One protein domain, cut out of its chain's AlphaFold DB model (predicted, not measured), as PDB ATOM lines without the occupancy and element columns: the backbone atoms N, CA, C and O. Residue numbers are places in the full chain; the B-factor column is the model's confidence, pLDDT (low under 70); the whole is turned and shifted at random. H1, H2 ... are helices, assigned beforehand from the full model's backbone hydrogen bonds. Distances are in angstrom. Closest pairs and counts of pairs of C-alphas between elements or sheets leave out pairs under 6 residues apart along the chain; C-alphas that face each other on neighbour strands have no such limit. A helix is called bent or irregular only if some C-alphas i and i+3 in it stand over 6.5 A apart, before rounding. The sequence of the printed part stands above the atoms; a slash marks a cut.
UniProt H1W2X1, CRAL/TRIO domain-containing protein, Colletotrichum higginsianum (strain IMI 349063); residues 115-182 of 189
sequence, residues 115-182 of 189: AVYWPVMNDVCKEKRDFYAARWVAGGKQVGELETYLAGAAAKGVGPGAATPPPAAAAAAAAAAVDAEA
ATOM      1  N   ALA A 115       5.793 -40.078  40.042       97.88
ATOM      2  CA  ALA A 115       7.119 -39.481  40.183       97.88
ATOM      3  C   ALA A 115       7.924 -39.551  38.879       97.88
ATOM      4  O   ALA A 115       8.800 -38.719  38.656       97.88
ATOM      5  N   VAL A 116       7.593 -40.508  38.010       97.19
ATOM      6  CA  VAL A 116       8.220 -40.695  36.698       97.19
ATOM      7  C   VAL A 116       7.412 -40.000  35.603       97.19
ATOM      8  O   VAL A 116       7.936 -39.165  34.872       97.19
ATOM      9  N   TYR A 117       6.119 -40.307  35.495       96.62
ATOM     10  CA  TYR A 117       5.289 -39.864  34.375       96.62
ATOM     11  C   TYR A 117       5.038 -38.355  34.385       96.62
ATOM     12  O   TYR A 117       5.085 -37.702  33.343       96.62
ATOM     13  N   TRP A 118       4.740 -37.784  35.557       96.69
ATOM     14  CA  TRP A 118       4.339 -36.383  35.665       96.69
ATOM     15  C   TRP A 118       5.416 -35.385  35.208       96.69
ATOM     16  O   TRP A 118       5.076 -34.516  34.399       96.69
ATOM     17  N   PRO A 119       6.686 -35.464  35.666       97.81
ATOM     18  CA  PRO A 119       7.725 -34.561  35.174       97.81
ATOM     19  C   PRO A 119       7.966 -34.736  33.671       97.81
ATOM     20  O   PRO A 119       7.914 -33.748  32.946       97.81
ATOM     21  N   VAL A 120       8.086 -35.978  33.183       97.19
ATOM     22  CA  VAL A 120       8.329 -36.263  31.757       97.19
ATOM     23  C   VAL A 120       7.223 -35.690  30.869       97.19
ATOM     24  O   VAL A 120       7.508 -35.010  29.885       97.19
ATOM     25  N   MET A 121       5.953 -35.903  31.224       96.75
ATOM     26  CA  MET A 121       4.829 -35.340  30.470       96.75
ATOM     27  C   MET A 121       4.907 -33.809  30.417       96.75
ATOM     28  O   MET A 121       4.673 -33.222  29.360       96.75
ATOM     29  N   ASN A 122       5.221 -33.154  31.538       96.69
ATOM     30  CA  ASN A 122       5.318 -31.697  31.587       96.69
ATOM     31  C   ASN A 122       6.489 -31.165  30.757       96.69
ATOM     32  O   ASN A 122       6.314 -30.143  30.093       96.69
ATOM     33  N   ASP A 123       7.627 -31.856  30.753       97.56
ATOM     34  CA  ASP A 123       8.800 -31.478  29.964       97.56
ATOM     35  C   ASP A 123       8.505 -31.573  28.462       97.56
ATOM     36  O   ASP A 123       8.700 -30.597  27.738       97.56
ATOM     37  N   VAL A 124       7.910 -32.683  28.007       96.94
ATOM     38  CA  VAL A 124       7.500 -32.858  26.600       96.94
ATOM     39  C   VAL A 124       6.474 -31.799  26.183       96.94
ATOM     40  O   VAL A 124       6.567 -31.204  25.107       96.94
ATOM     41  N   CYS A 125       5.487 -31.528  27.040       97.38
ATOM     42  CA  CYS A 125       4.477 -30.503  26.781       97.38
ATOM     43  C   CYS A 125       5.091 -29.098  26.702       97.38
ATOM     44  O   CYS A 125       4.722 -28.297  25.840       97.38
ATOM     45  N   LYS A 126       6.043 -28.794  27.591       96.75
ATOM     46  CA  LYS A 126       6.769 -27.525  27.594       96.75
ATOM     47  C   LYS A 126       7.595 -27.363  26.322       96.75
ATOM     48  O   LYS A 126       7.514 -26.305  25.709       96.75
ATOM     49  N   GLU A 127       8.324 -28.394  25.906       96.50
ATOM     50  CA  GLU A 127       9.116 -28.369  24.675       96.50
ATOM     51  C   GLU A 127       8.239 -28.053  23.455       96.50
ATOM     52  O   GLU A 127       8.542 -27.132  22.692       96.50
ATOM     53  N   LYS A 128       7.103 -28.749  23.306       95.94
ATOM     54  CA  LYS A 128       6.164 -28.495  22.205       95.94
ATOM     55  C   LYS A 128       5.586 -27.082  22.248       95.94
ATOM     56  O   LYS A 128       5.520 -26.425  21.210       95.94
ATOM     57  N   ARG A 129       5.210 -26.590  23.432       96.38
ATOM     58  CA  ARG A 129       4.684 -25.228  23.601       96.38
ATOM     59  C   ARG A 129       5.727 -24.166  23.248       96.38
ATOM     60  O   ARG A 129       5.408 -23.214  22.539       96.38
ATOM     61  N   ASP A 130       6.960 -24.329  23.722       96.38
ATOM     62  CA  ASP A 130       8.056 -23.394  23.464       96.38
ATOM     63  C   ASP A 130       8.417 -23.380  21.971       96.38
ATOM     64  O   ASP A 130       8.599 -22.308  21.390       96.38
ATOM     65  N   PHE A 131       8.438 -24.548  21.321       94.50
ATOM     66  CA  PHE A 131       8.624 -24.667  19.875       94.50
ATOM     67  C   PHE A 131       7.521 -23.939  19.093       94.50
ATOM     68  O   PHE A 131       7.813 -23.118  18.220       94.50
ATOM     69  N   TYR A 132       6.258 -24.180  19.451       95.06
ATOM     70  CA  TYR A 132       5.098 -23.535  18.836       95.06
ATOM     71  C   TYR A 132       5.166 -22.005  18.974       95.06
ATOM     72  O   TYR A 132       4.999 -21.269  17.998       95.06
ATOM     73  N   ALA A 133       5.498 -21.513  20.172       95.00
ATOM     74  CA  ALA A 133       5.658 -20.089  20.450       95.00
ATOM     75  C   ALA A 133       6.838 -19.467  19.686       95.00
ATOM     76  O   ALA A 133       6.704 -18.370  19.141       95.00
ATOM     77  N   ALA A 134       7.976 -20.161  19.596       94.31
ATOM     78  CA  ALA A 134       9.139 -19.695  18.843       94.31
ATOM     79  C   ALA A 134       8.821 -19.537  17.351       94.31
ATOM     80  O   ALA A 134       9.221 -18.549  16.733       94.31
ATOM     81  N   ARG A 135       8.046 -20.464  16.778       93.00
ATOM     82  CA  ARG A 135       7.588 -20.360  15.387       93.00
ATOM     83  C   ARG A 135       6.574 -19.249  15.188       93.00
ATOM     84  O   ARG A 135       6.672 -18.526  14.204       93.00
ATOM     85  N   TRP A 136       5.667 -19.040  16.137       93.88
ATOM     86  CA  TRP A 136       4.759 -17.894  16.099       93.88
ATOM     87  C   TRP A 136       5.524 -16.566  16.124       93.88
ATOM     88  O   TRP A 136       5.215 -15.653  15.359       93.88
ATOM     89  N   VAL A 137       6.585 -16.479  16.936       93.00
ATOM     90  CA  VAL A 137       7.497 -15.328  16.950       93.00
ATOM     91  C   VAL A 137       8.210 -15.157  15.609       93.00
ATOM     92  O   VAL A 137       8.220 -14.048  15.078       93.00
ATOM     93  N   ALA A 138       8.761 -16.234  15.045       88.81
ATOM     94  CA  ALA A 138       9.442 -16.213  13.750       88.81
ATOM     95  C   ALA A 138       8.504 -15.866  12.578       88.81
ATOM     96  O   ALA A 138       8.941 -15.255  11.607       88.81
ATOM     97  N   GLY A 139       7.218 -16.209  12.688       88.06
ATOM     98  CA  GLY A 139       6.159 -15.852  11.740       88.06
ATOM     99  C   GLY A 139       5.622 -14.425  11.895       88.06
ATOM    100  O   GLY A 139       4.686 -14.048  11.197       88.06
ATOM    101  N   GLY A 140       6.184 -13.616  12.800       90.69
ATOM    102  CA  GLY A 140       5.799 -12.211  12.977       90.69
ATOM    103  C   GLY A 140       4.719 -11.958  14.032       90.69
ATOM    104  O   GLY A 140       4.197 -10.848  14.101       90.69
ATOM    105  N   LYS A 141       4.406 -12.942  14.887       92.31
ATOM    106  CA  LYS A 141       3.461 -12.827  16.018       92.31
ATOM    107  C   LYS A 141       2.042 -12.406  15.625       92.31
ATOM    108  O   LYS A 141       1.353 -11.716  16.377       92.31
ATOM    109  N   GLN A 142       1.597 -12.800  14.442       90.94
ATOM    110  CA  GLN A 142       0.276 -12.429  13.951       90.94
ATOM    111  C   GLN A 142      -0.823 -13.356  14.477       90.94
ATOM    112  O   GLN A 142      -0.606 -14.541  14.740       90.94
ATOM    113  N   VAL A 143      -2.024 -12.803  14.629       93.75
ATOM    114  CA  VAL A 143      -3.241 -13.581  14.887       93.75
ATOM    115  C   VAL A 143      -3.671 -14.260  13.584       93.75
ATOM    116  O   VAL A 143      -3.567 -13.658  12.519       93.75
ATOM    117  N   GLY A 144      -4.165 -15.496  13.671       93.75
ATOM    118  CA  GLY A 144      -4.609 -16.262  12.498       93.75
ATOM    119  C   GLY A 144      -3.480 -16.965  11.737       93.75
ATOM    120  O   GLY A 144      -3.619 -17.237  10.550       93.75
ATOM    121  N   GLU A 145      -2.359 -17.243  12.402       92.88
ATOM    122  CA  GLU A 145      -1.295 -18.083  11.845       92.88
ATOM    123  C   GLU A 145      -1.725 -19.564  11.761       92.88
ATOM    124  O   GLU A 145      -2.577 -20.016  12.526       92.88
ATOM    125  N   LEU A 146      -1.136 -20.329  10.834       93.06
ATOM    126  CA  LEU A 146      -1.473 -21.737  10.611       93.06
ATOM    127  C   LEU A 146      -0.930 -22.630  11.730       93.06
ATOM    128  O   LEU A 146       0.284 -22.715  11.922       93.06
ATOM    129  N   GLU A 147      -1.798 -23.409  12.381       93.06
ATOM    130  CA  GLU A 147      -1.370 -24.397  13.385       93.06
ATOM    131  C   GLU A 147      -0.400 -25.432  12.793       93.06
ATOM    132  O   GLU A 147       0.547 -25.848  13.451       93.06
ATOM    133  N   THR A 148      -0.553 -25.788  11.513       93.50
ATOM    134  CA  THR A 148       0.380 -26.681  10.806       93.50
ATOM    135  C   THR A 148       1.771 -26.072  10.642       93.50
ATOM    136  O   THR A 148       2.767 -26.792  10.729       93.50
ATOM    137  N   TYR A 149       1.871 -24.753  10.448       93.06
ATOM    138  CA  TYR A 149       3.151 -24.047  10.465       93.06
ATOM    139  C   TYR A 149       3.716 -24.008  11.878       93.06
ATOM    140  O   TYR A 149       4.888 -24.319  12.061       93.06
ATOM    141  N   LEU A 150       2.908 -23.667  12.878       93.56
ATOM    142  CA  LEU A 150       3.353 -23.533  14.265       93.56
ATOM    143  C   LEU A 150       3.783 -24.874  14.880       93.56
ATOM    144  O   LEU A 150       4.774 -24.929  15.603       93.56
ATOM    145  N   ALA A 151       3.125 -25.969  14.506       92.81
ATOM    146  CA  ALA A 151       3.495 -27.335  14.867       92.81
ATOM    147  C   ALA A 151       4.654 -27.907  14.022       92.81
ATOM    148  O   ALA A 151       5.121 -29.013  14.283       92.81
ATOM    149  N   GLY A 152       5.160 -27.155  13.037       90.75
ATOM    150  CA  GLY A 152       6.372 -27.489  12.282       90.75
ATOM    151  C   GLY A 152       6.176 -28.331  11.019       90.75
ATOM    152  O   GLY A 152       7.164 -28.593  10.340       90.75
ATOM    153  N   ALA A 153       4.944 -28.708  10.667       91.06
ATOM    154  CA  ALA A 153       4.657 -29.469   9.446       91.06
ATOM    155  C   ALA A 153       4.706 -28.605   8.177       91.06
ATOM    156  O   ALA A 153       5.177 -29.057   7.137       91.06
ATOM    157  N   ALA A 154       4.253 -27.349   8.247       89.38
ATOM    158  CA  ALA A 154       4.346 -26.424   7.122       89.38
ATOM    159  C   ALA A 154       5.640 -25.595   7.184       89.38
ATOM    160  O   ALA A 154       6.029 -25.069   8.229       89.38
ATOM    161  N   ALA A 155       6.297 -25.431   6.033       86.12
ATOM    162  CA  ALA A 155       7.525 -24.640   5.921       86.12
ATOM    163  C   ALA A 155       7.277 -23.122   5.996       86.12
ATOM    164  O   ALA A 155       8.159 -22.376   6.414       86.12
ATOM    165  N   LYS A 156       6.086 -22.661   5.594       86.50
ATOM    166  CA  LYS A 156       5.716 -21.241   5.518       86.50
ATOM    167  C   LYS A 156       4.429 -20.981   6.299       86.50
ATOM    168  O   LYS A 156       3.510 -21.793   6.230       86.50
ATOM    169  N   GLY A 157       4.405 -19.866   7.025       86.44
ATOM    170  CA  GLY A 157       3.200 -19.325   7.655       86.44
ATOM    171  C   GLY A 157       2.408 -18.435   6.695       86.44
ATOM    172  O   GLY A 157       2.754 -18.315   5.518       86.44
ATOM    173  N   VAL A 158       1.357 -17.791   7.201       86.62
ATOM    174  CA  VAL A 158       0.500 -16.872   6.426       86.62
ATOM    175  C   VAL A 158       1.209 -15.540   6.136       86.62
ATOM    176  O   VAL A 158       0.941 -14.904   5.118       86.62
ATOM    177  N   GLY A 159       2.110 -15.095   7.017       76.19
ATOM    178  CA  GLY A 159       2.783 -13.795   6.912       76.19
ATOM    179  C   GLY A 159       3.996 -13.785   5.958       76.19
ATOM    180  O   GLY A 159       4.728 -14.774   5.876       76.19
ATOM    181  N   PRO A 160       4.300 -12.656   5.284       62.50
ATOM    182  CA  PRO A 160       5.412 -12.530   4.327       62.50
ATOM    183  C   PRO A 160       6.824 -12.478   4.958       62.50
ATOM    184  O   PRO A 160       7.773 -12.048   4.309       62.50
ATOM    185  N   GLY A 161       6.994 -12.915   6.209       59.62
ATOM    186  CA  GLY A 161       8.217 -12.721   6.997       59.62
ATOM    187  C   GLY A 161       8.767 -13.980   7.660       59.62
ATOM    188  O   GLY A 161       9.388 -13.860   8.709       59.62
ATOM    189  N   ALA A 162       8.530 -15.171   7.098       53.62
ATOM    190  CA  ALA A 162       9.005 -16.425   7.683       53.62
ATOM    191  C   ALA A 162      10.546 -16.472   7.727       53.62
ATOM    192  O   ALA A 162      11.200 -16.895   6.772       53.62
ATOM    193  N   ALA A 163      11.131 -16.043   8.847       55.88
ATOM    194  CA  ALA A 163      12.511 -16.362   9.173       55.88
ATOM    195  C   ALA A 163      12.637 -17.882   9.355       55.88
ATOM    196  O   ALA A 163      11.684 -18.542   9.784       55.88
ATOM    197  N   THR A 164      13.799 -18.443   9.014       55.59
ATOM    198  CA  THR A 164      14.057 -19.881   9.148       55.59
ATOM    199  C   THR A 164      13.781 -20.312  10.593       55.59
ATOM    200  O   THR A 164      14.426 -19.801  11.511       55.59
ATOM    201  N   PRO A 165      12.805 -21.204  10.819       58.09
ATOM    202  CA  PRO A 165      12.423 -21.605  12.161       58.09
ATOM    203  C   PRO A 165      13.551 -22.415  12.818       58.09
ATOM    204  O   PRO A 165      14.317 -23.077  12.110       58.09
ATOM    205  N   PRO A 166      13.660 -22.392  14.159       55.12
ATOM    206  CA  PRO A 166      14.625 -23.223  14.865       55.12
ATOM    207  C   PRO A 166      14.408 -24.703  14.504       55.12
ATOM    208  O   PRO A 166      13.255 -25.128  14.352       55.12
ATOM    209  N   PRO A 167      15.489 -25.489  14.326       54.75
ATOM    210  CA  PRO A 167      15.372 -26.894  13.971       54.75
ATOM    211  C   PRO A 167      14.554 -27.621  15.040       54.75
ATOM    212  O   PRO A 167      14.813 -27.491  16.236       54.75
ATOM    213  N   ALA A 168      13.540 -28.364  14.603       55.19
ATOM    214  CA  ALA A 168      12.736 -29.179  15.495       55.19
ATOM    215  C   ALA A 168      13.592 -30.356  15.976       55.19
ATOM    216  O   ALA A 168      13.808 -31.301  15.222       55.19
ATOM    217  N   ALA A 169      14.085 -30.305  17.213       51.00
ATOM    218  CA  ALA A 169      14.904 -31.383  17.762       51.00
ATOM    219  C   ALA A 169      14.124 -32.702  17.959       51.00
ATOM    220  O   ALA A 169      14.752 -33.747  18.074       51.00
ATOM    221  N   ALA A 170      12.782 -32.695  17.934       46.47
ATOM    222  CA  ALA A 170      12.001 -33.916  18.177       46.47
ATOM    223  C   ALA A 170      10.697 -34.077  17.364       46.47
ATOM    224  O   ALA A 170      10.113 -35.160  17.363       46.47
ATOM    225  N   ALA A 171      10.214 -33.059  16.635       42.28
ATOM    226  CA  ALA A 171       8.893 -33.141  15.987       42.28
ATOM    227  C   ALA A 171       8.844 -34.094  14.774       42.28
ATOM    228  O   ALA A 171       7.792 -34.663  14.489       42.28
ATOM    229  N   ALA A 172       9.973 -34.312  14.092       40.47
ATOM    230  CA  ALA A 172      10.037 -35.194  12.924       40.47
ATOM    231  C   ALA A 172       9.966 -36.690  13.286       40.47
ATOM    232  O   ALA A 172       9.482 -37.485  12.487       40.47
ATOM    233  N   ALA A 173      10.392 -37.081  14.494       39.38
ATOM    234  CA  ALA A 173      10.454 -38.492  14.884       39.38
ATOM    235  C   ALA A 173       9.068 -39.096  15.171       39.38
ATOM    236  O   ALA A 173       8.834 -40.260  14.868       39.38
ATOM    237  N   ALA A 174       8.129 -38.305  15.703       36.59
ATOM    238  CA  ALA A 174       6.793 -38.799  16.041       36.59
ATOM    239  C   ALA A 174       5.856 -38.904  14.825       36.59
ATOM    240  O   ALA A 174       5.005 -39.782  14.802       36.59
ATOM    241  N   ALA A 175       6.009 -38.042  13.813       37.06
ATOM    242  CA  ALA A 175       5.227 -38.141  12.576       37.06
ATOM    243  C   ALA A 175       5.775 -39.238  11.643       37.06
ATOM    244  O   ALA A 175       5.010 -40.039  11.122       37.06
ATOM    245  N   ALA A 176       7.104 -39.340  11.503       38.69
ATOM    246  CA  ALA A 176       7.723 -40.333  10.622       38.69
ATOM    247  C   ALA A 176       7.577 -41.781  11.125       38.69
ATOM    248  O   ALA A 176       7.530 -42.698  10.312       38.69
ATOM    249  N   ALA A 177       7.476 -42.001  12.441       38.16
ATOM    250  CA  ALA A 177       7.243 -43.336  12.992       38.16
ATOM    251  C   ALA A 177       5.821 -43.858  12.711       38.16
ATOM    252  O   ALA A 177       5.636 -45.060  12.573       38.16
ATOM    253  N   VAL A 178       4.830 -42.968  12.582       44.28
ATOM    254  CA  VAL A 178       3.428 -43.354  12.341       44.28
ATOM    255  C   VAL A 178       3.184 -43.690  10.866       44.28
ATOM    256  O   VAL A 178       2.454 -44.633  10.575       44.28
ATOM    257  N   ASP A 179       3.828 -42.975   9.939       37.81
ATOM    258  CA  ASP A 179       3.677 -43.244   8.502       37.81
ATOM    259  C   ASP A 179       4.533 -44.436   8.025       37.81
ATOM    260  O   ASP A 179       4.117 -45.173   7.134       37.81
ATOM    261  N   ALA A 180       5.698 -44.686   8.638       38.19
ATOM    262  CA  ALA A 180       6.601 -45.760   8.206       38.19
ATOM    263  C   ALA A 180       6.135 -47.180   8.596       38.19
ATOM    264  O   ALA A 180       6.466 -48.139   7.900       38.19
ATOM    265  N   GLU A 181       5.360 -47.345   9.675       38.03
ATOM    266  CA  GLU A 181       4.816 -48.662  10.057       38.03
ATOM    267  C   GLU A 181       3.569 -49.056   9.249       38.03
ATOM    268  O   GLU A 181       3.334 -50.246   9.038       38.03
ATOM    269  N   ALA A 182       2.817 -48.088   8.710       43.59
ATOM    270  CA  ALA A 182       1.610 -48.354   7.924       43.59
ATOM    271  C   ALA A 182       1.895 -48.962   6.533       43.59
ATOM    272  O   ALA A 182       1.019 -49.606   5.953       43.59
TER     273      ALA A 182
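This is residues 115 to 182 of the 189 residues of the protein "CRAL/TRIO domain-containing protein" of Colletotrichum higginsianum (strain IMI 349063) (UniProt H1W2X1). A single long helix, H1, makes most of the longest axis, and after it the backbone folds back over one side of its later part as the small helix H2 and a long loop, residues 151 to 170. H3 then points away from this body, and residues 115 to 123 of H1 and 176 to 182 of H3 stick out. The printed part has 68 residues with three named helices, in the order H1, H2, H3, and no named strand; the class is all helix. It is loose, with a radius of gyration of the C-alphas of 13.7 A and spans of 43 by 32 by 19 A.

H1, residues 115 to 138, touches H2, residues 147 to 150, with residues 131 to 136 alone; the closest C-alphas, of Tyr 132 and Leu 150, are 4.9 A apart. H3, residues 171 to 182, is apart from H2, and only just apart from H1, at 8.2 A between closest C-alphas. O i to N i+4 pairs are within hydrogen-bond range in 18 of 20 cases in H1 and 4 of 8 in H3; H2 is too short for such a pair.

H1 begins at C-alpha 115 (7.119, -39.481, 40.183) and spans 35.3 A to C-alpha 138 (9.442, -16.213, 13.750). H2 measures 4.9 A. H3 measures 18.7 A and ends at C-alpha 182 (1.610, -48.354, 7.924). H1 and H3 are not bent, but only just: C-alphas 116 and 119 are 6.3 A apart, and 171 and 174 are 6.0 A apart.

The C-alphas farthest apart, of Ala 115 and Pro 160, are 44.9 A apart. The printed part has no cut. The link from H1 to H2 is short, and that from H2 to H3, 20 residues, is long. The mean pLDDT of the printed part is 77.6, and residues 160 to 182 are under 70.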